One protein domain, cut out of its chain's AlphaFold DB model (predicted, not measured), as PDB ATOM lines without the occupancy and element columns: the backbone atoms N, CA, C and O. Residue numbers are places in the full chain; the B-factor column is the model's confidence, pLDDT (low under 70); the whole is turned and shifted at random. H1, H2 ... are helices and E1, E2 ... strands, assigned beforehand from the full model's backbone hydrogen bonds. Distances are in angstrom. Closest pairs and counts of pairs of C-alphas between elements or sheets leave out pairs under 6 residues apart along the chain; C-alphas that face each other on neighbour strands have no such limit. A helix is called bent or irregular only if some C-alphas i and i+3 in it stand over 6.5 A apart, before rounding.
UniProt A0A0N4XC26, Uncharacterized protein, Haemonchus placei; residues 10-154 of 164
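This is residues 10 to 154 of the 164 residues of an uncharacterized protein of Haemonchus placei (UniProt A0A0N4XC26). A long ribbon of two antiparallel strands, E3 and E4, runs along the domain, widened at one end by the shorter E2 and E1; H1 and H3 cover one face of this sheet there. H5 meets H3 near the first residues of both, and the two helices open as a V towards the ribbon; the short H2 and H4 are beside H5, and from H5 the short H6 leads back to the ribbon's other end. The printed part has 145 residues with six named helices and four named strands, in the order E1, H1, H2, H3, E2, E3, H4, H5, H6, E4; the sheet's order is E1, E2, E3, E4, all antiparallel, and the class is mixed, helices and strands. The whole is compact, with a radius of gyration of the C-alphas of 16.9 A and spans of 52 by 35 by 25 A.

Start at E1, residues 10 to 13, an edge strand, and look across to its antiparallel neighbour E2, residues 66 to 70, where N 12 and O 67 are within hydrogen-bond range at 3.0 A. E2 forms a hairpin with E3, residues 73 to 85; N 68 and O 76 are 2.9 A apart, and E3 bends by 51 degrees at residue 76. E3 is also antiparallel to the other edge strand, E4, residues 139 to 149, with N 79 and O 146 at 2.9 A and N 141 and O 83 at 2.8 A. H1, residues 16 to 30, and H3, residues 45 to 60, lie on the same face of the sheet, an arrangement of two layers, helices over one face. H1 has a height over the sheet of 7.8 A, H3 one of 11.6 A. The closest C-alphas of H3 and E3 are those of Gly 58 and Leu 79, 4.6 A apart. H1 and H3 touch, closest at the C-alphas of Arg 16 and Tyr 59, 5.7 A, at a steep tilt of 43 degrees, opposite ways. With residues 46 to 50 alone H3 touches H5, residues 115 to 128, closest at the C-alphas of Leu 47 and Ala 117, 5.3 A, at a steep tilt of 43 degrees, the same way. H5 is the hub: it also touches H4, residues 104 to 108, where the C-alphas of Ile 107 and Asn 118 come closest at 5.0 A, and only just touches H2, residues 35 to 40, with 3 pairs of C-alphas within 8 A, the closest being Leu 40 and Lys 116 at 7.2 A. H5 is apart from E3 and E4, while H6, residues 131 to 135, only grazes the sheet. Every O i to N i+4 pair is within hydrogen-bond range in H2, H4, H5 and H6, against 9 of 11 in H1 and 10 of 12 in H3.

Find C-alpha 10 at (-5.677, -23.373, 42.233), where E1 begins. H1 spans 19.1 A and H3 22.9 A; both are irregular, with 7.8 A between C-alphas 17 and 20 and between C-alphas 46 and 49. E3, the longest strand, runs 36.9 A from C-alpha 73 to C-alpha 85 at (5.994, -54.780, 44.893). H5 covers 19.9 A, and E4 runs 30.1 A to C-alpha 149 at (1.606, -27.538, 31.393).

The two C-alphas farthest apart are those of Gly 71 and Glu 99, at 52.7 A. The printed part has no cut. Look at residues 86 to 103 for the long link, from E3 to H4. The mean pLDDT of the printed part is 88.1; it is under 70 at residues 87 to 98, 132 to 133 and 136.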
ATOM      1  N   GLN A  10      -5.040 -22.489  41.267       93.12
ATOM      2  CA  GLN A  10      -5.677 -23.373  42.233       93.12
ATOM      3  C   GLN A  10      -5.184 -24.797  42.024       93.12
ATOM      4  O   GLN A  10      -5.362 -25.369  40.953       93.12
ATOM      5  N   PHE A  11      -4.561 -25.365  43.052       94.19
ATOM      6  CA  PHE A  11      -4.042 -26.728  43.036       94.19
ATOM      7  C   PHE A  11      -5.022 -27.648  43.752       94.19
ATOM      8  O   PHE A  11      -5.448 -27.357  44.872       94.19
ATOM      9  N   SER A  12      -5.341 -28.779  43.139       94.56
ATOM     10  CA  SER A  12      -6.190 -29.795  43.751       94.56
ATOM     11  C   SER A  12      -5.732 -31.195  43.360       94.56
ATOM     12  O   SER A  12      -4.953 -31.392  42.424       94.56
ATOM     13  N   THR A  13      -6.175 -32.190  44.121       96.19
ATOM     14  CA  THR A  13      -5.918 -33.592  43.798       96.19
ATOM     15  C   THR A  13      -6.785 -34.011  42.611       96.19
ATOM     16  O   THR A  13      -7.979 -33.712  42.572       96.19
ATOM     17  N   ALA A  14      -6.201 -34.724  41.646       95.75
ATOM     18  CA  ALA A  14      -6.963 -35.307  40.546       95.75
ATOM     19  C   ALA A  14      -7.934 -36.370  41.089       95.75
ATOM     20  O   ALA A  14      -7.557 -37.190  41.926       95.75
ATOM     21  N   THR A  15      -9.175 -36.360  40.604       95.69
ATOM     22  CA  THR A  15     -10.231 -37.296  41.013       95.69
ATOM     23  C   THR A  15     -11.055 -37.691  39.799       95.69
ATOM     24  O   THR A  15     -10.945 -37.064  38.745       95.69
ATOM     25  N   ARG A  16     -11.943 -38.675  39.953       95.94
ATOM     26  CA  ARG A  16     -12.856 -39.091  38.877       95.94
ATOM     27  C   ARG A  16     -13.774 -37.979  38.363       95.94
ATOM     28  O   ARG A  16     -14.227 -38.056  37.229       95.94
ATOM     29  N   GLN A  17     -14.037 -36.940  39.158       95.69
ATOM     30  CA  GLN A  17     -14.824 -35.781  38.705       95.69
ATOM     31  C   GLN A  17     -14.102 -34.984  37.610       95.69
ATOM     32  O   GLN A  17     -14.750 -34.305  36.822       95.69
ATOM     33  N   HIS A  18     -12.776 -35.109  37.543       96.31
ATOM     34  CA  HIS A  18     -11.913 -34.427  36.586       96.31
ATOM     35  C   HIS A  18     -11.605 -35.288  35.346       96.31
ATOM     36  O   HIS A  18     -10.807 -34.882  34.508       96.31
ATOM     37  N   ALA A  19     -12.193 -36.487  35.213       96.75
ATOM     38  CA  ALA A  19     -11.821 -37.451  34.172       96.75
ATOM     39  C   ALA A  19     -11.912 -36.864  32.752       96.75
ATOM     40  O   ALA A  19     -10.928 -36.879  32.015       96.75
ATOM     41  N   GLU A  20     -13.053 -36.261  32.405       97.50
ATOM     42  CA  GLU A  20     -13.278 -35.684  31.072       97.50
ATOM     43  C   GLU A  20     -12.305 -34.531  30.764       97.50
ATOM     44  O   GLU A  20     -11.755 -34.455  29.664       97.50
ATOM     45  N   GLU A  21     -12.052 -33.636  31.728       97.62
ATOM     46  CA  GLU A  21     -11.136 -32.510  31.511       97.62
ATOM     47  C   GLU A  21      -9.672 -32.954  31.415       97.62
ATOM     48  O   GLU A  21      -8.935 -32.416  30.587       97.62
ATOM     49  N   ILE A  22      -9.260 -33.954  32.204       97.81
ATOM     50  CA  ILE A  22      -7.909 -34.522  32.163       97.81
ATOM     51  C   ILE A  22      -7.683 -35.214  30.823       97.81
ATOM     52  O   ILE A  22      -6.681 -34.933  30.170       97.81
ATOM     53  N   GLU A  23      -8.610 -36.068  30.387       97.19
ATOM     54  CA  GLU A  23      -8.497 -36.768  29.103       97.19
ATOM     55  C   GLU A  23      -8.410 -35.769  27.950       97.19
ATOM     56  O   GLU A  23      -7.492 -35.832  27.129       97.19
ATOM     57  N   LYS A  24      -9.285 -34.758  27.933       96.94
ATOM     58  CA  LYS A  24      -9.217 -33.694  26.932       96.94
ATOM     59  C   LYS A  24      -7.860 -32.986  26.945       96.94
ATOM     60  O   LYS A  24      -7.263 -32.805  25.885       96.94
ATOM     61  N   PHE A  25      -7.357 -32.613  28.121       96.88
ATOM     62  CA  PHE A  25      -6.064 -31.942  28.269       96.88
ATOM     63  C   PHE A  25      -4.896 -32.817  27.791       96.88
ATOM     64  O   PHE A  25      -3.983 -32.333  27.118       96.88
ATOM     65  N   MET A  26      -4.947 -34.120  28.078       96.12
ATOM     66  CA  MET A  26      -3.978 -35.104  27.606       96.12
ATOM     67  C   MET A  26      -3.907 -35.135  26.078       96.12
ATOM     68  O   MET A  26      -2.811 -35.071  25.520       96.12
ATOM     69  N   PHE A  27      -5.046 -35.146  25.382       95.00
ATOM     70  CA  PHE A  27      -5.057 -35.152  23.917       95.00
ATOM     71  C   PHE A  27      -4.666 -33.808  23.293       95.00
ATOM     72  O   PHE A  27      -3.971 -33.799  22.274       95.00
ATOM     73  N   THR A  28      -5.077 -32.680  23.883       94.62
ATOM     74  CA  THR A  28      -4.864 -31.357  23.275       94.62
ATOM     75  C   THR A  28      -3.510 -30.730  23.589       94.62
ATOM     76  O   THR A  28      -3.014 -29.951  22.782       94.62
ATOM     77  N   GLU A  29      -2.913 -31.036  24.743       94.75
ATOM     78  CA  GLU A  29      -1.658 -30.415  25.193       94.75
ATOM     79  C   GLU A  29      -0.529 -31.440  25.319       94.75
ATOM     80  O   GLU A  29       0.560 -31.211  24.794       94.75
ATOM     81  N   PHE A  30      -0.759 -32.585  25.969       94.88
ATOM     82  CA  PHE A  30       0.321 -33.543  26.222       94.88
ATOM     83  C   PHE A  30       0.705 -34.338  24.968       94.88
ATOM     84  O   PHE A  30       1.833 -34.225  24.492       94.88
ATOM     85  N   ARG A  31      -0.237 -35.086  24.381       94.31
ATOM     86  CA  ARG A  31      -0.030 -35.995  23.237       94.31
ATOM     87  C   ARG A  31       0.708 -35.339  22.072       94.31
ATOM     88  O   ARG A  31       1.594 -35.934  21.468       94.31
ATOM     89  N   VAL A  32       0.324 -34.110  21.735       93.25
ATOM     90  CA  VAL A  32       0.869 -33.377  20.584       93.25
ATOM     91  C   VAL A  32       2.288 -32.849  20.820       93.25
ATOM     92  O   VAL A  32       2.956 -32.481  19.857       93.25
ATOM     93  N   ASN A  33       2.748 -32.815  22.075       91.81
ATOM     94  CA  ASN A  33       4.059 -32.298  22.472       91.81
ATOM     95  C   ASN A  33       4.978 -33.367  23.099       91.81
ATOM     96  O   ASN A  33       6.171 -33.109  23.263       91.81
ATOM     97  N   GLU A  34       4.457 -34.543  23.462       92.81
ATOM     98  CA  GLU A  34       5.228 -35.626  24.075       92.81
ATOM     99  C   GLU A  34       6.205 -36.248  23.046       92.81
ATOM    100  O   GLU A  34       5.775 -36.693  21.975       92.81
ATOM    101  N   PRO A  35       7.526 -36.266  23.320       93.31
ATOM    102  CA  PRO A  35       8.544 -36.639  22.335       93.31
ATOM    103  C   PRO A  35       8.377 -38.015  21.678       93.31
ATOM    104  O   PRO A  35       8.632 -38.141  20.474       93.31
ATOM    105  N   ILE A  36       7.985 -39.046  22.429       92.56
ATOM    106  CA  ILE A  36       7.876 -40.418  21.913       92.56
ATOM    107  C   ILE A  36       6.676 -40.513  20.967       92.56
ATOM    108  O   ILE A  36       6.800 -41.003  19.845       92.56
ATOM    109  N   THR A  37       5.541 -39.955  21.377       92.25
ATOM    110  CA  THR A  37       4.294 -39.886  20.616       92.25
ATOM    111  C   THR A  37       4.489 -39.132  19.303       92.25
ATOM    112  O   THR A  37       4.120 -39.627  18.232       92.25
ATOM    113  N   VAL A  38       5.146 -37.969  19.359       93.06
ATOM    114  CA  VAL A  38       5.501 -37.178  18.171       93.06
ATOM    115  C   VAL A  38       6.421 -37.969  17.237       93.06
ATOM    116  O   VAL A  38       6.213 -37.974  16.022       93.06
ATOM    117  N   SER A  39       7.408 -38.680  17.786       94.88
ATOM    118  CA  SER A  39       8.357 -39.481  16.998       94.88
ATOM    119  C   SER A  39       7.695 -40.677  16.308       94.88
ATOM    120  O   SER A  39       8.014 -40.970  15.154       94.88
ATOM    121  N   LEU A  40       6.734 -41.328  16.972       93.44
ATOM    122  CA  LEU A  40       5.946 -42.431  16.412       93.44
ATOM    123  C   LEU A  40       4.951 -41.978  15.337       93.44
ATOM    124  O   LEU A  40       4.437 -42.814  14.588       93.44
ATOM    125  N   LYS A  41       4.682 -40.667  15.238       93.38
ATOM    126  CA  LYS A  41       3.693 -40.084  14.317       93.38
ATOM    127  C   LYS A  41       2.351 -40.810  14.426       93.38
ATOM    128  O   LYS A  41       1.764 -41.220  13.421       93.38
ATOM    129  N   ALA A  42       1.926 -41.063  15.656       90.56
ATOM    130  CA  ALA A  42       0.663 -41.723  15.926       90.56
ATOM    131  C   ALA A  42      -0.499 -40.729  15.810       90.56
ATOM    132  O   ALA A  42      -0.363 -39.558  16.181       90.56
ATOM    133  N   SER A  43      -1.622 -41.188  15.262       93.25
ATOM    134  CA  SER A  43      -2.866 -40.429  15.269       93.25
ATOM    135  C   SER A  43      -3.499 -40.446  16.661       93.25
ATOM    136  O   SER A  43      -3.059 -41.154  17.569       93.25
ATOM    137  N   GLU A  44      -4.527 -39.626  16.838       93.69
ATOM    138  CA  GLU A  44      -5.304 -39.607  18.074       93.69
ATOM    139  C   GLU A  44      -6.038 -40.933  18.295       93.69
ATOM    140  O   GLU A  44      -6.003 -41.484  19.390       93.69
ATOM    141  N   GLU A  45      -6.625 -41.484  17.232       95.62
ATOM    142  CA  GLU A  45      -7.366 -42.743  17.264       95.62
ATOM    143  C   GLU A  45      -6.461 -43.914  17.655       95.62
ATOM    144  O   GLU A  45      -6.838 -44.705  18.520       95.62
ATOM    145  N   GLU A  46      -5.253 -43.978  17.076       95.56
ATOM    146  CA  GLU A  46      -4.268 -45.038  17.340       95.56
ATOM    147  C   GLU A  46      -3.808 -45.074  18.804       95.56
ATOM    148  O   GLU A  46      -3.349 -46.115  19.265       95.56
ATOM    149  N   LEU A  47      -3.891 -43.952  19.531       95.19
ATOM    150  CA  LEU A  47      -3.453 -43.851  20.929       95.19
ATOM    151  C   LEU A  47      -4.597 -43.599  21.916       95.19
ATOM    152  O   LEU A  47      -4.336 -43.375  23.097       95.19
ATOM    153  N   SER A  48      -5.845 -43.636  21.449       95.38
ATOM    154  CA  SER A  48      -7.015 -43.290  22.258       95.38
ATOM    155  C   SER A  48      -7.130 -44.151  23.520       95.38
ATOM    156  O   SER A  48      -7.182 -43.614  24.624       95.38
ATOM    157  N   GLU A  49      -7.070 -45.475  23.358       96.31
ATOM    158  CA  GLU A  49      -7.114 -46.453  24.456       96.31
ATOM    159  C   GLU A  49      -5.929 -46.270  25.423       96.31
ATOM    160  O   GLU A  49      -6.122 -46.190  26.631       96.31
ATOM    161  N   PHE A  50      -4.709 -46.100  24.901       95.94
ATOM    162  CA  PHE A  50      -3.508 -45.914  25.727       95.94
ATOM    163  C   PHE A  50      -3.584 -44.660  26.608       95.94
ATOM    164  O   PHE A  50      -3.267 -44.704  27.797       95.94
ATOM    165  N   PHE A  51      -3.994 -43.524  26.039       95.75
ATOM    166  CA  PHE A  51      -4.100 -42.278  26.799       95.75
ATOM    167  C   PHE A  51      -5.289 -42.260  27.754       95.75
ATOM    168  O   PHE A  51      -5.202 -41.598  28.791       95.75
ATOM    169  N   HIS A  52      -6.361 -42.986  27.436       96.44
ATOM    170  CA  HIS A  52      -7.467 -43.201  28.359       96.44
ATOM    171  C   HIS A  52      -6.989 -43.955  29.607       96.44
ATOM    172  O   HIS A  52      -7.086 -43.407  30.704       96.44
ATOM    173  N   ASP A  53      -6.352 -45.118  29.443       95.75
ATOM    174  CA  ASP A  53      -5.833 -45.926  30.558       95.75
ATOM    175  C   ASP A  53      -4.819 -45.143  31.411       95.75
ATOM    176  O   ASP A  53      -4.829 -45.192  32.646       95.75
ATOM    177  N   LEU A  54      -3.952 -44.362  30.756       94.38
ATOM    178  CA  LEU A  54      -2.963 -43.523  31.429       94.38
ATOM    179  C   LEU A  54      -3.612 -42.395  32.245       94.38
ATOM    180  O   LEU A  54      -3.183 -42.108  33.367       94.38
ATOM    181  N   SER A  55      -4.667 -41.782  31.706       95.62
ATOM    182  CA  SER A  55      -5.457 -40.770  32.415       95.62
ATOM    183  C   SER A  55      -6.188 -41.392  33.602       95.62
ATOM    184  O   SER A  55      -6.098 -40.869  34.717       95.62
ATOM    185  N   GLU A  56      -6.842 -42.538  33.387       95.62
ATOM    186  CA  GLU A  56      -7.600 -43.264  34.405       95.62
ATOM    187  C   GLU A  56      -6.732 -43.675  35.587       95.62
ATOM    188  O   GLU A  56      -7.103 -43.427  36.740       95.62
ATOM    189  N   SER A  57      -5.548 -44.227  35.321       91.88
ATOM    190  CA  SER A  57      -4.555 -44.540  36.352       91.88
ATOM    191  C   SER A  57      -4.206 -43.308  37.201       91.88
ATOM    192  O   SER A  57      -4.147 -43.375  38.436       91.88
ATOM    193  N   GLY A  58      -4.057 -42.154  36.542       91.75
ATOM    194  CA  GLY A  58      -3.748 -40.874  37.167       91.75
ATOM    195  C   GLY A  58      -4.834 -40.378  38.119       91.75
ATOM    196  O   GLY A  58      -4.530 -40.012  39.257       91.75
ATOM    197  N   TYR A  59      -6.098 -40.358  37.696       93.19
ATOM    198  CA  TYR A  59      -7.181 -39.806  38.520       93.19
ATOM    199  C   TYR A  59      -7.834 -40.817  39.475       93.19
ATOM    200  O   TYR A  59      -8.532 -40.410  40.403       93.19
ATOM    201  N   SER A  60      -7.603 -42.124  39.304       89.69
ATOM    202  CA  SER A  60      -8.248 -43.165  40.123       89.69
ATOM    203  C   SER A  60      -7.629 -43.368  41.506       89.69
ATOM    204  O   SER A  60      -8.292 -43.882  42.404       89.69
ATOM    205  N   ASN A  61      -6.371 -42.967  41.709       77.75
ATOM    206  CA  ASN A  61      -5.690 -43.129  42.997       77.75
ATOM    207  C   ASN A  61      -6.021 -42.019  44.018       77.75
ATOM    208  O   ASN A  61      -5.630 -42.155  45.180       77.75
ATOM    209  N   GLU A  62      -6.701 -40.942  43.587       79.62
ATOM    210  CA  GLU A  62      -7.244 -39.807  44.372       79.62
ATOM    211  C   GLU A  62      -6.339 -39.279  45.505       79.62
ATOM    212  O   GLU A  62      -6.810 -38.841  46.557       79.62
ATOM    213  N   LYS A  63      -5.012 -39.359  45.337       84.94
ATOM    214  CA  LYS A  63      -4.040 -39.023  46.397       84.94
ATOM    215  C   LYS A  63      -2.778 -38.326  45.914       84.94
ATOM    216  O   LYS A  63      -2.256 -37.481  46.630       84.94
ATOM    217  N   TYR A  64      -2.251 -38.730  44.760       89.06
ATOM    218  CA  TYR A  64      -0.886 -38.370  44.349       89.06
ATOM    219  C   TYR A  64      -0.835 -37.483  43.112       89.06
ATOM    220  O   TYR A  64       0.136 -36.759  42.917       89.06
ATOM    221  N   SER A  65      -1.870 -37.552  42.284       95.31
ATOM    222  CA  SER A  65      -1.981 -36.744  41.083       95.31
ATOM    223  C   SER A  65      -2.522 -35.365  41.427       95.31
ATOM    224  O   SER A  65      -3.420 -35.230  42.261       95.31
ATOM    225  N   THR A  66      -2.002 -34.353  40.750       96.00
ATOM    226  CA  THR A  66      -2.334 -32.948  40.965       96.00
ATOM    227  C   THR A  66      -2.829 -32.347  39.666       96.00
ATOM    228  O   THR A  66      -2.230 -32.556  38.613       96.00
ATOM    229  N   ILE A  67      -3.886 -31.554  39.749       96.25
ATOM    230  CA  ILE A  67      -4.332 -30.685  38.667       96.25
ATOM    231  C   ILE A  67      -4.246 -29.232  39.118       96.25
ATOM    232  O   ILE A  67      -4.267 -28.934  40.316       96.25
ATOM    233  N   VAL A  68      -4.092 -28.333  38.151       95.69
ATOM    234  CA  VAL A  68      -3.951 -26.902  38.403       95.69
ATOM    235  C   VAL A  68      -4.910 -26.141  37.513       95.69
ATOM    236  O   VAL A  68      -4.781 -26.184  36.289       95.69
ATOM    237  N   HIS A  69      -5.825 -25.398  38.124       94.56
ATOM    238  CA  HIS A  69      -6.744 -24.510  37.428       94.56
ATOM    239  C   HIS A  69      -6.308 -23.050  37.549       94.56
ATOM    240  O   HIS A  69      -5.728 -22.626  38.545       94.56
ATOM    241  N   GLN A  70      -6.608 -22.268  36.522       91.56
ATOM    242  CA  GLN A  70      -6.530 -20.815  36.524       91.56
ATOM    243  C   GLN A  70      -7.928 -20.275  36.203       91.56
ATOM    244  O   GLN A  70      -8.347 -20.268  35.043       91.56
ATOM    245  N   GLY A  71      -8.670 -19.851  37.231       90.56
ATOM    246  CA  GLY A  71     -10.124 -19.686  37.105       90.56
ATOM    247  C   GLY A  71     -10.776 -21.037  36.791       90.56
ATOM    248  O   GLY A  71     -10.434 -22.029  37.423       90.56
ATOM    249  N   ASP A  72     -11.635 -21.096  35.774       91.38
ATOM    250  CA  ASP A  72     -12.304 -22.341  35.353       91.38
ATOM    251  C   ASP A  72     -11.476 -23.183  34.361       91.38
ATOM    252  O   ASP A  72     -11.939 -24.203  33.854       91.38
ATOM    253  N   ARG A  73     -10.258 -22.745  34.017       92.81
ATOM    254  CA  ARG A  73      -9.430 -23.397  32.994       92.81
ATOM    255  C   ARG A  73      -8.386 -24.306  33.626       92.81
ATOM    256  O   ARG A  73      -7.550 -23.821  34.381       92.81
ATOM    257  N   LEU A  74      -8.354 -25.579  33.237       95.50
ATOM    258  CA  LEU A  74      -7.247 -26.487  33.548       95.50
ATOM    259  C   LEU A  74      -5.982 -26.044  32.793       95.50
ATOM    260  O   LEU A  74      -5.998 -25.913  31.569       95.50
ATOM    261  N   VAL A  75      -4.895 -25.774  33.519       95.38
ATOM    262  CA  VAL A  75      -3.637 -25.244  32.961       95.38
ATOM    263  C   VAL A  75      -2.431 -26.143  33.184       95.38
ATOM    264  O   VAL A  75      -1.434 -25.982  32.482       95.38
ATOM    265  N   ALA A  76      -2.490 -27.085  34.123       95.75
ATOM    266  CA  ALA A  76      -1.454 -28.096  34.283       95.75
ATOM    267  C   ALA A  76      -1.995 -29.364  34.941       95.75
ATOM    268  O   ALA A  76      -2.938 -29.318  35.731       95.75
ATOM    269  N   ILE A  77      -1.336 -30.480  34.649       96.19
ATOM    270  CA  ILE A  77      -1.565 -31.775  35.283       96.19
ATOM    271  C   ILE A  77      -0.227 -32.421  35.652       96.19
ATOM    272  O   ILE A  77       0.776 -32.292  34.946       96.19
ATOM    273  N   CYS A  78      -0.234 -33.139  36.763       96.31
ATOM    274  CA  CYS A  78       0.798 -34.071  37.182       96.31
ATOM    275  C   CYS A  78       0.081 -35.374  37.542       96.31
ATOM    276  O   CYS A  78      -0.599 -35.422  38.567       96.31
ATOM    277  N   LEU A  79       0.155 -36.389  36.681       95.62
ATOM    278  CA  LEU A  79      -0.505 -37.672  36.918       95.62
ATOM    279  C   LEU A  79       0.518 -38.687  37.408       95.62
ATOM    280  O   LEU A  79       1.570 -38.874  36.791       95.62
ATOM    281  N   CYS A  80       0.191 -39.324  38.524       94.50
ATOM    282  CA  CYS A  80       1.057 -40.258  39.211       94.50
ATOM    283  C   CYS A  80       0.387 -41.625  39.361       94.50
ATOM    284  O   CYS A  80      -0.766 -41.713  39.794       94.50
ATOM    285  N   SER A  81       1.155 -42.686  39.145       90.12
ATOM    286  CA  SER A  81       0.799 -44.052  39.524       90.12
ATOM    287  C   SER A  81       1.601 -44.508  40.737       90.12
ATOM    288  O   SER A  81       2.641 -43.948  41.103       90.12
ATOM    289  N   VAL A  82       1.087 -45.529  41.420       87.25
ATOM    290  CA  VAL A  82       1.758 -46.124  42.572       87.25
ATOM    291  C   VAL A  82       1.806 -47.630  42.424       87.25
ATOM    292  O   VAL A  82       0.789 -48.308  42.547       87.25
ATOM    293  N   ASN A  83       3.016 -48.150  42.261       83.50
ATOM    294  CA  ASN A  83       3.265 -49.579  42.170       83.50
ATOM    295  C   ASN A  83       3.702 -50.097  43.537       83.50
ATOM    296  O   ASN A  83       4.576 -49.518  44.183       83.50
ATOM    297  N   THR A  84       3.089 -51.189  43.983       83.25
ATOM    298  CA  THR A  84       3.510 -51.906  45.190       83.25
ATOM    299  C   THR A  84       4.081 -53.245  44.756       83.25
ATOM    300  O   THR A  84       3.450 -53.964  43.982       83.25
ATOM    301  N   TYR A  85       5.293 -53.546  45.204       77.50
ATOM    302  CA  TYR A  85       5.994 -54.780  44.893       77.50
ATOM    303  C   TYR A  85       6.082 -55.608  46.166       77.50
ATOM    304  O   TYR A  85       6.859 -55.260  47.047       77.50
ATOM    305  N   ASP A  86       5.292 -56.675  46.263       75.62
ATOM    306  CA  ASP A  86       5.293 -57.570  47.422       75.62
ATOM    307  C   ASP A  86       6.302 -58.720  47.247       75.62
ATOM    308  O   ASP A  86       6.537 -59.207  46.135       75.62
ATOM    309  N   ASP A  87       6.852 -59.196  48.368       65.50
ATOM    310  CA  ASP A  87       7.826 -60.303  48.448       65.50
ATOM    311  C   ASP A  87       7.340 -61.633  47.836       65.50
ATOM    312  O   ASP A  87       8.151 -62.495  47.509       65.50
ATOM    313  N   ASN A  88       6.026 -61.807  47.667       58.88
ATOM    314  CA  ASN A  88       5.419 -63.068  47.226       58.88
ATOM    315  C   ASN A  88       5.427 -63.273  45.703       58.88
ATOM    316  O   ASN A  88       4.956 -64.307  45.231       58.88
ATOM    317  N   SER A  89       5.911 -62.303  44.923       55.47
ATOM    318  CA  SER A  89       6.088 -62.514  43.487       55.47
ATOM    319  C   SER A  89       7.415 -63.237  43.240       55.47
ATOM    320  O   SER A  89       8.484 -62.630  43.277       55.47
ATOM    321  N   GLU A  90       7.347 -64.555  43.022       49.16
ATOM    322  CA  GLU A  90       8.448 -65.341  42.452       49.16
ATOM    323  C   GLU A  90       8.713 -64.840  41.028       49.16
ATOM    324  O   GLU A  90       8.208 -65.369  40.042       49.16
ATOM    325  N   HIS A  91       9.468 -63.757  40.914       54.09
ATOM    326  CA  HIS A  91      10.110 -63.392  39.670       54.09
ATOM    327  C   HIS A  91      11.585 -63.702  39.833       54.09
ATOM    328  O   HIS A  91      12.281 -63.059  40.624       54.09
ATOM    329  N   ASP A  92      12.039 -64.710  39.088       48.78
ATOM    330  CA  ASP A  92      13.451 -64.889  38.795       48.78
ATOM    331  C   ASP A  92      14.009 -63.525  38.395       48.78
ATOM    332  O   ASP A  92      13.481 -62.877  37.491       48.78
ATOM    333  N   THR A  93      15.036 -63.057  39.106       50.09
ATOM    334  CA  THR A  93      15.818 -61.897  38.673       50.09
ATOM    335  C   THR A  93      16.220 -62.153  37.226       50.09
ATOM    336  O   THR A  93      16.978 -63.109  37.009       50.09
ATOM    337  N   PRO A  94      15.727 -61.373  36.245       54.22
ATOM    338  CA  PRO A  94      16.207 -61.499  34.884       54.22
ATOM    339  C   PRO A  94      17.719 -61.320  34.951       54.22
ATOM    340  O   PRO A  94      18.215 -60.310  35.451       54.22
ATOM    341  N   GLN A  95      18.480 -62.336  34.546       54.25
ATOM    342  CA  GLN A  95      19.910 -62.130  34.366       54.25
ATOM    343  C   GLN A  95      20.076 -61.001  33.351       54.25
ATOM    344  O   GLN A  95      19.255 -60.879  32.442       54.25
ATOM    345  N   ILE A  96      21.099 -60.159  33.531       55.19
ATOM    346  CA  ILE A  96      21.406 -59.096  32.574       55.19
ATOM    347  C   ILE A  96      21.692 -59.768  31.235       55.19
ATOM    348  O   ILE A  96      22.807 -60.227  30.985       55.19
ATOM    349  N   ASP A  97      20.666 -59.838  30.398       57.16
ATOM    350  CA  ASP A  97      20.817 -60.231  29.021       57.16
ATOM    351  C   ASP A  97      21.429 -59.034  28.297       57.16
ATOM    352  O   ASP A  97      20.889 -57.920  28.307       57.16
ATOM    353  N   ASN A  98      22.643 -59.240  27.796       59.44
ATOM    354  CA  ASN A  98      23.368 -58.243  27.019       59.44
ATOM    355  C   ASN A  98      23.050 -58.377  25.525       59.44
ATOM    356  O   ASN A  98      23.587 -57.604  24.729       59.44
ATOM    357  N   GLU A  99      22.218 -59.348  25.130       74.06
ATOM    358  CA  GLU A  99      21.785 -59.483  23.749       74.06
ATOM    359  C   GLU A  99      20.666 -58.483  23.409       74.06
ATOM    360  O   GLU A  99      19.833 -58.144  24.256       74.06
ATOM    361  N   PRO A 100      20.635 -57.962  22.168       78.94
ATOM    362  CA  PRO A 100      19.518 -57.156  21.697       78.94
ATOM    363  C   PRO A 100      18.214 -57.958  21.774       78.94
ATOM    364  O   PRO A 100      18.027 -58.920  21.031       78.94
ATOM    365  N   HIS A 101      17.302 -57.547  22.657       85.19
ATOM    366  CA  HIS A 101      15.973 -58.148  22.759       85.19
ATOM    367  C   HIS A 101      15.074 -57.677  21.610       85.19
ATOM    368  O   HIS A 101      14.925 -56.472  21.387       85.19
ATOM    369  N   ASP A 102      14.465 -58.619  20.887       90.44
ATOM    370  CA  ASP A 102      13.473 -58.330  19.846       90.44
ATOM    371  C   ASP A 102      12.065 -58.259  20.452       90.44
ATOM    372  O   ASP A 102      11.477 -59.277  20.806       90.44
ATOM    373  N   TYR A 103      11.518 -57.043  20.527       93.44
ATOM    374  CA  TYR A 103      10.198 -56.754  21.096       93.44
ATOM    375  C   TYR A 103       9.022 -57.007  20.132       93.44
ATOM    376  O   TYR A 103       7.876 -56.675  20.451       93.44
ATOM    377  N   ALA A 104       9.255 -57.535  18.922       95.50
ATOM    378  CA  ALA A 104       8.207 -57.679  17.908       95.50
ATOM    379  C   ALA A 104       7.008 -58.512  18.390       95.50
ATOM    380  O   ALA A 104       5.859 -58.206  18.054       95.50
ATOM    381  N   LYS A 105       7.260 -59.554  19.189       95.44
ATOM    382  CA  LYS A 105       6.209 -60.430  19.714       95.44
ATOM    383  C   LYS A 105       5.373 -59.723  20.781       95.44
ATOM    384  O   LYS A 105       4.150 -59.808  20.733       95.44
ATOM    385  N   GLU A 106       6.017 -59.019  21.703       95.19
ATOM    386  CA  GLU A 106       5.393 -58.250  22.780       95.19
ATOM    387  C   GLU A 106       4.499 -57.152  22.209       95.19
ATOM    388  O   GLU A 106       3.356 -57.005  22.633       95.19
ATOM    389  N   ILE A 107       4.969 -56.456  21.171       97.19
ATOM    390  CA  ILE A 107       4.181 -55.429  20.485       97.19
ATOM    391  C   ILE A 107       2.970 -56.055  19.771       97.19
ATOM    392  O   ILE A 107       1.868 -55.509  19.809       97.19
ATOM    393  N   ALA A 108       3.142 -57.201  19.107       97.06
ATOM    394  CA  ALA A 108       2.049 -57.867  18.393       97.06
ATOM    395  C   ALA A 108       0.982 -58.463  19.328       97.06
ATOM    396  O   ALA A 108      -0.168 -58.615  18.921       97.06
ATOM    397  N   GLN A 109       1.365 -58.821  20.555       96.19
ATOM    398  CA  GLN A 109       0.503 -59.443  21.567       96.19
ATOM    399  C   GLN A 109       0.091 -58.470  22.681       96.19
ATOM    400  O   GLN A 109      -0.455 -58.906  23.695       96.19
ATOM    401  N   GLY A 110       0.381 -57.178  22.511       95.06
ATOM    402  CA  GLY A 110       0.098 -56.150  23.502       95.06
ATOM    403  C   GLY A 110      -1.403 -55.952  23.757       95.06
ATOM    404  O   GLY A 110      -2.243 -56.450  23.005       95.06
ATOM    405  N   PRO A 111      -1.752 -55.245  24.843       96.62
ATOM    406  CA  PRO A 111      -3.128 -55.151  25.323       96.62
ATOM    407  C   PRO A 111      -4.021 -54.249  24.464       96.62
ATOM    408  O   PRO A 111      -5.241 -54.373  24.534       96.62
ATOM    409  N   TYR A 112      -3.437 -53.359  23.663       97.44
ATOM    410  CA  TYR A 112      -4.178 -52.408  22.845       97.44
ATOM    411  C   TYR A 112      -4.462 -52.977  21.464       97.44
ATOM    412  O   TYR A 112      -3.687 -53.764  20.911       97.44
ATOM    413  N   ARG A 113      -5.562 -52.528  20.859       96.50
ATOM    414  CA  ARG A 113      -5.891 -52.908  19.481       96.50
ATOM    415  C   ARG A 113      -4.868 -52.366  18.480       96.50
ATOM    416  O   ARG A 113      -4.565 -53.015  17.479       96.50
ATOM    417  N   ASP A 114      -4.363 -51.167  18.740       97.50
ATOM    418  CA  ASP A 114      -3.541 -50.408  17.812       97.50
ATOM    419  C   ASP A 114      -2.039 -50.664  18.032       97.50
ATOM    420  O   ASP A 114      -1.502 -50.568  19.137       97.50
ATOM    421  N   HIS A 115      -1.325 -50.975  16.943       96.62
ATOM    422  CA  HIS A 115       0.086 -51.377  16.993       96.62
ATOM    423  C   HIS A 115       0.985 -50.316  17.648       96.62
ATOM    424  O   HIS A 115       1.883 -50.662  18.410       96.62
ATOM    425  N   LYS A 116       0.735 -49.024  17.395       96.25
ATOM    426  CA  LYS A 116       1.530 -47.926  17.973       96.25
ATOM    427  C   LYS A 116       1.312 -47.762  19.478       96.25
ATOM    428  O   LYS A 116       2.272 -47.485  20.193       96.25
ATOM    429  N   ALA A 117       0.096 -47.985  19.973       97.06
ATOM    430  CA  ALA A 117      -0.162 -48.036  21.410       97.06
ATOM    431  C   ALA A 117       0.608 -49.199  22.059       97.06
ATOM    432  O   ALA A 117       1.260 -49.024  23.091       97.06
ATOM    433  N   ASN A 118       0.647 -50.360  21.394       97.44
ATOM    434  CA  ASN A 118       1.454 -51.490  21.853       97.44
ATOM    435  C   ASN A 118       2.967 -51.215  21.804       97.44
ATOM    436  O   ASN A 118       3.696 -51.683  22.678       97.44
ATOM    437  N   GLN A 119       3.453 -50.427  20.839       96.38
ATOM    438  CA  GLN A 119       4.846 -49.962  20.826       96.38
ATOM    439  C   GLN A 119       5.164 -49.102  22.056       96.38
ATOM    440  O   GLN A 119       6.194 -49.323  22.690       96.38
ATOM    441  N   LEU A 120       4.278 -48.167  22.421       95.00
ATOM    442  CA  LEU A 120       4.463 -47.304  23.593       95.00
ATOM    443  C   LEU A 120       4.514 -48.098  24.896       95.00
ATOM    444  O   LEU A 120       5.472 -47.965  25.655       95.00
ATOM    445  N   VAL A 121       3.519 -48.949  25.153       94.62
ATOM    446  CA  VAL A 121       3.478 -49.710  26.411       94.62
ATOM    447  C   VAL A 121       4.623 -50.712  26.515       94.62
ATOM    448  O   VAL A 121       5.175 -50.891  27.596       94.62
ATOM    449  N   THR A 122       5.042 -51.308  25.394       94.50
ATOM    450  CA  THR A 122       6.207 -52.201  25.373       94.50
ATOM    451  C   THR A 122       7.489 -51.429  25.665       94.50
ATOM    452  O   THR A 122       8.309 -51.881  26.458       94.50
ATOM    453  N   PHE A 123       7.649 -50.238  25.080       92.44
ATOM    454  CA  PHE A 123       8.795 -49.371  25.346       92.44
ATOM    455  C   PHE A 123       8.868 -48.947  26.820       92.44
ATOM    456  O   PHE A 123       9.922 -49.078  27.442       92.44
ATOM    457  N   VAL A 124       7.751 -48.498  27.402       89.62
ATOM    458  CA  VAL A 124       7.678 -48.156  28.831       89.62
ATOM    459  C   VAL A 124       7.985 -49.384  29.690       89.62
ATOM    460  O   VAL A 124       8.840 -49.313  30.570       89.62
ATOM    461  N   GLY A 125       7.381 -50.536  29.390       88.44
ATOM    462  CA  GLY A 125       7.639 -51.786  30.106       88.44
ATOM    463  C   GLY A 125       9.114 -52.200  30.081       88.44
ATOM    464  O   GLY A 125       9.659 -52.587  31.113       88.44
ATOM    465  N   ALA A 126       9.786 -52.046  28.938       88.19
ATOM    466  CA  ALA A 126      11.215 -52.316  28.795       88.19
ATOM    467  C   ALA A 126      12.084 -51.381  29.654       88.19
ATOM    468  O   ALA A 126      13.031 -51.834  30.301       88.19
ATOM    469  N   LEU A 127      11.756 -50.082  29.709       85.44
ATOM    470  CA  LEU A 127      12.453 -49.120  30.574       85.44
ATOM    471  C   LEU A 127      12.267 -49.441  32.063       85.44
ATOM    472  O   LEU A 127      13.173 -49.241  32.873       85.44
ATOM    473  N   GLU A 128      11.093 -49.949  32.426       83.31
ATOM    474  CA  GLU A 128      10.723 -50.229  33.810       83.31
ATOM    475  C   GLU A 128      11.152 -51.612  34.302       83.31
ATOM    476  O   GLU A 128      11.218 -51.832  35.514       83.31
ATOM    477  N   GLN A 129      11.486 -52.532  33.394       78.69
ATOM    478  CA  GLN A 129      11.820 -53.923  33.707       78.69
ATOM    479  C   GLN A 129      12.897 -54.038  34.796       78.69
ATOM    480  O   GLN A 129      12.793 -54.873  35.693       78.69
ATOM    481  N   ARG A 130      13.892 -53.144  34.773       74.06
ATOM    482  CA  ARG A 130      15.019 -53.137  35.725       74.06
ATOM    483  C   ARG A 130      14.790 -52.261  36.956       74.06
ATOM    484  O   ARG A 130      15.610 -52.237  37.870       74.06
ATOM    485  N   GLN A 131      13.667 -51.546  37.028       75.00
ATOM    486  CA  GLN A 131      13.350 -50.693  38.173       75.00
ATOM    487  C   GLN A 131      13.185 -51.520  39.458       75.00
ATOM    488  O   GLN A 131      13.612 -51.085  40.526       75.00
ATOM    489  N   ARG A 132      12.612 -52.729  39.361       67.25
ATOM    490  CA  ARG A 132      12.457 -53.638  40.511       67.25
ATOM    491  C   ARG A 132      13.802 -54.104  41.076       67.25
ATOM    492  O   ARG A 132      13.945 -54.188  42.291       67.25
ATOM    493  N   GLU A 133      14.788 -54.360  40.215       69.12
ATOM    494  CA  GLU A 133      16.133 -54.784  40.635       69.12
ATOM    495  C   GLU A 133      16.830 -53.704  41.471       69.12
ATOM    496  O   GLU A 133      17.491 -54.011  42.460       69.12
ATOM    497  N   LEU A 134      16.642 -52.432  41.105       71.62
ATOM    498  CA  LEU A 134      17.268 -51.296  41.785       71.62
ATOM    499  C   LEU A 134      16.646 -50.985  43.151       71.62
ATOM    500  O   LEU A 134      17.340 -50.505  44.044       71.62
ATOM    501  N   LEU A 135      15.341 -51.209  43.309       76.12
ATOM    502  CA  LEU A 135      14.586 -50.749  44.480       76.12
ATOM    503  C   LEU A 135      14.462 -51.804  45.588       76.12
ATOM    504  O   LEU A 135      14.043 -51.475  46.699       76.12
ATOM    505  N   GLY A 136      14.882 -53.043  45.314       68.38
ATOM    506  CA  GLY A 136      14.874 -54.142  46.274       68.38
ATOM    507  C   GLY A 136      13.487 -54.752  46.504       68.38
ATOM    508  O   GLY A 136      12.487 -54.361  45.897       68.38
ATOM    509  N   LYS A 137      13.438 -55.758  47.382       70.44
ATOM    510  CA  LYS A 137      12.202 -56.476  47.717       70.44
ATOM    511  C   LYS A 137      11.296 -55.636  48.620       70.44
ATOM    512  O   LYS A 137      11.797 -54.882  49.451       70.44
ATOM    513  N   SER A 138       9.978 -55.806  48.488       75.50
ATOM    514  CA  SER A 138       8.975 -55.154  49.345       75.50
ATOM    515  C   SER A 138       9.053 -53.622  49.325       75.50
ATOM    516  O   SER A 138       9.251 -52.975  50.355       75.50
ATOM    517  N   CYS A 139       8.896 -53.024  48.140       81.69
ATOM    518  CA  CYS A 139       8.940 -51.571  47.961       81.69
ATOM    519  C   CYS A 139       7.657 -51.005  47.339       81.69
ATOM    520  O   CYS A 139       6.935 -51.661  46.587       81.69
ATOM    521  N   LYS A 140       7.379 -49.740  47.663       85.31
ATOM    522  CA  LYS A 140       6.283 -48.962  47.089       85.31
ATOM    523  C   LYS A 140       6.862 -47.785  46.326       85.31
ATOM    524  O   LYS A 140       7.620 -46.997  46.887       85.31
ATOM    525  N   VAL A 141       6.494 -47.666  45.060       85.88
ATOM    526  CA  VAL A 141       7.077 -46.714  44.119       85.88
ATOM    527  C   VAL A 141       5.986 -45.804  43.608       85.88
ATOM    528  O   VAL A 141       5.037 -46.270  42.988       85.88
ATOM    529  N   MET A 142       6.131 -44.510  43.870       88.81
ATOM    530  CA  MET A 142       5.323 -43.483  43.228       88.81
ATOM    531  C   MET A 142       6.039 -43.043  41.956       88.81
ATOM    532  O   MET A 142       7.198 -42.627  42.018       88.81
ATOM    533  N   LYS A 143       5.358 -43.148  40.821       89.31
ATOM    534  CA  LYS A 143       5.848 -42.707  39.519       89.31
ATOM    535  C   LYS A 143       5.111 -41.441  39.124       89.31
ATOM    536  O   LYS A 143       3.922 -41.321  39.394       89.31
ATOM    537  N   ILE A 144       5.832 -40.508  38.516       93.19
ATOM    538  CA  ILE A 144       5.225 -39.389  37.799       93.19
ATOM    539  C   ILE A 144       5.160 -39.845  36.350       93.19
ATOM    540  O   ILE A 144       6.192 -39.887  35.683       93.19
ATOM    541  N   ASP A 145       3.973 -40.226  35.899       92.44
ATOM    542  CA  ASP A 145       3.781 -40.735  34.542       92.44
ATOM    543  C   ASP A 145       3.615 -39.575  33.563       92.44
ATOM    544  O   ASP A 145       4.149 -39.598  32.457       92.44
ATOM    545  N   ILE A 146       2.919 -38.522  34.003       95.06
ATOM    546  CA  ILE A 146       2.655 -37.325  33.211       95.06
ATOM    547  C   ILE A 146       3.010 -36.087  34.009       95.06
ATOM    548  O   ILE A 146       2.543 -35.897  35.128       95.06
ATOM    549  N   ILE A 147       3.744 -35.185  33.367       95.00
ATOM    550  CA  ILE A 147       3.826 -33.786  33.761       95.00
ATOM    551  C   ILE A 147       3.560 -32.932  32.526       95.00
ATOM    552  O   ILE A 147       4.272 -33.015  31.524       95.00
ATOM    553  N   CYS A 148       2.495 -32.139  32.567       95.25
ATOM    554  CA  CYS A 148       2.089 -31.327  31.431       95.25
ATOM    555  C   CYS A 148       1.589 -29.963  31.892       95.25
ATOM    556  O   CYS A 148       0.833 -29.851  32.854       95.25
ATOM    557  N   VAL A 149       2.009 -28.927  31.175       94.19
ATOM    558  CA  VAL A 149       1.606 -27.538  31.393       94.19
ATOM    559  C   VAL A 149       1.112 -27.004  30.062       94.19
ATOM    560  O   VAL A 149       1.805 -27.151  29.051       94.19
ATOM    561  N   SER A 150      -0.057 -26.368  30.081       93.31
ATOM    562  CA  SER A 150      -0.646 -25.740  28.904       93.31
ATOM    563  C   SER A 150       0.345 -24.767  28.291       93.31
ATOM    564  O   SER A 150       1.064 -24.050  28.996       93.31
ATOM    565  N   THR A 151       0.373 -24.718  26.963       89.12
ATOM    566  CA  THR A 151       1.300 -23.853  26.234       89.12
ATOM    567  C   THR A 151       1.189 -22.384  26.646       89.12
ATOM    568  O   THR A 151       2.217 -21.724  26.802       89.12
ATOM    569  N   ASP A 152      -0.020 -21.915  26.950       85.75
ATOM    570  CA  ASP A 152      -0.275 -20.526  27.350       85.75
ATOM    571  C   ASP A 152       0.061 -20.238  28.823       85.75
ATOM    572  O   ASP A 152       0.033 -19.088  29.255       85.75
ATOM    573  N   ALA A 153       0.363 -21.276  29.609       84.94
ATOM    574  CA  ALA A 153       0.761 -21.182  31.016       84.94
ATOM    575  C   ALA A 153       2.267 -21.452  31.227       84.94
ATOM    576  O   ALA A 153       2.763 -21.461  32.360       84.94
ATOM    577  N   LYS A 154       3.031 -21.665  30.146       80.69
ATOM    578  CA  LYS A 154       4.487 -21.853  30.215       80.69
ATOM    579  C   LYS A 154       5.157 -20.618  30.828       80.69
ATOM    580  O   LYS A 154       4.829 -19.483  30.500       80.69
TER     581      LYS A 154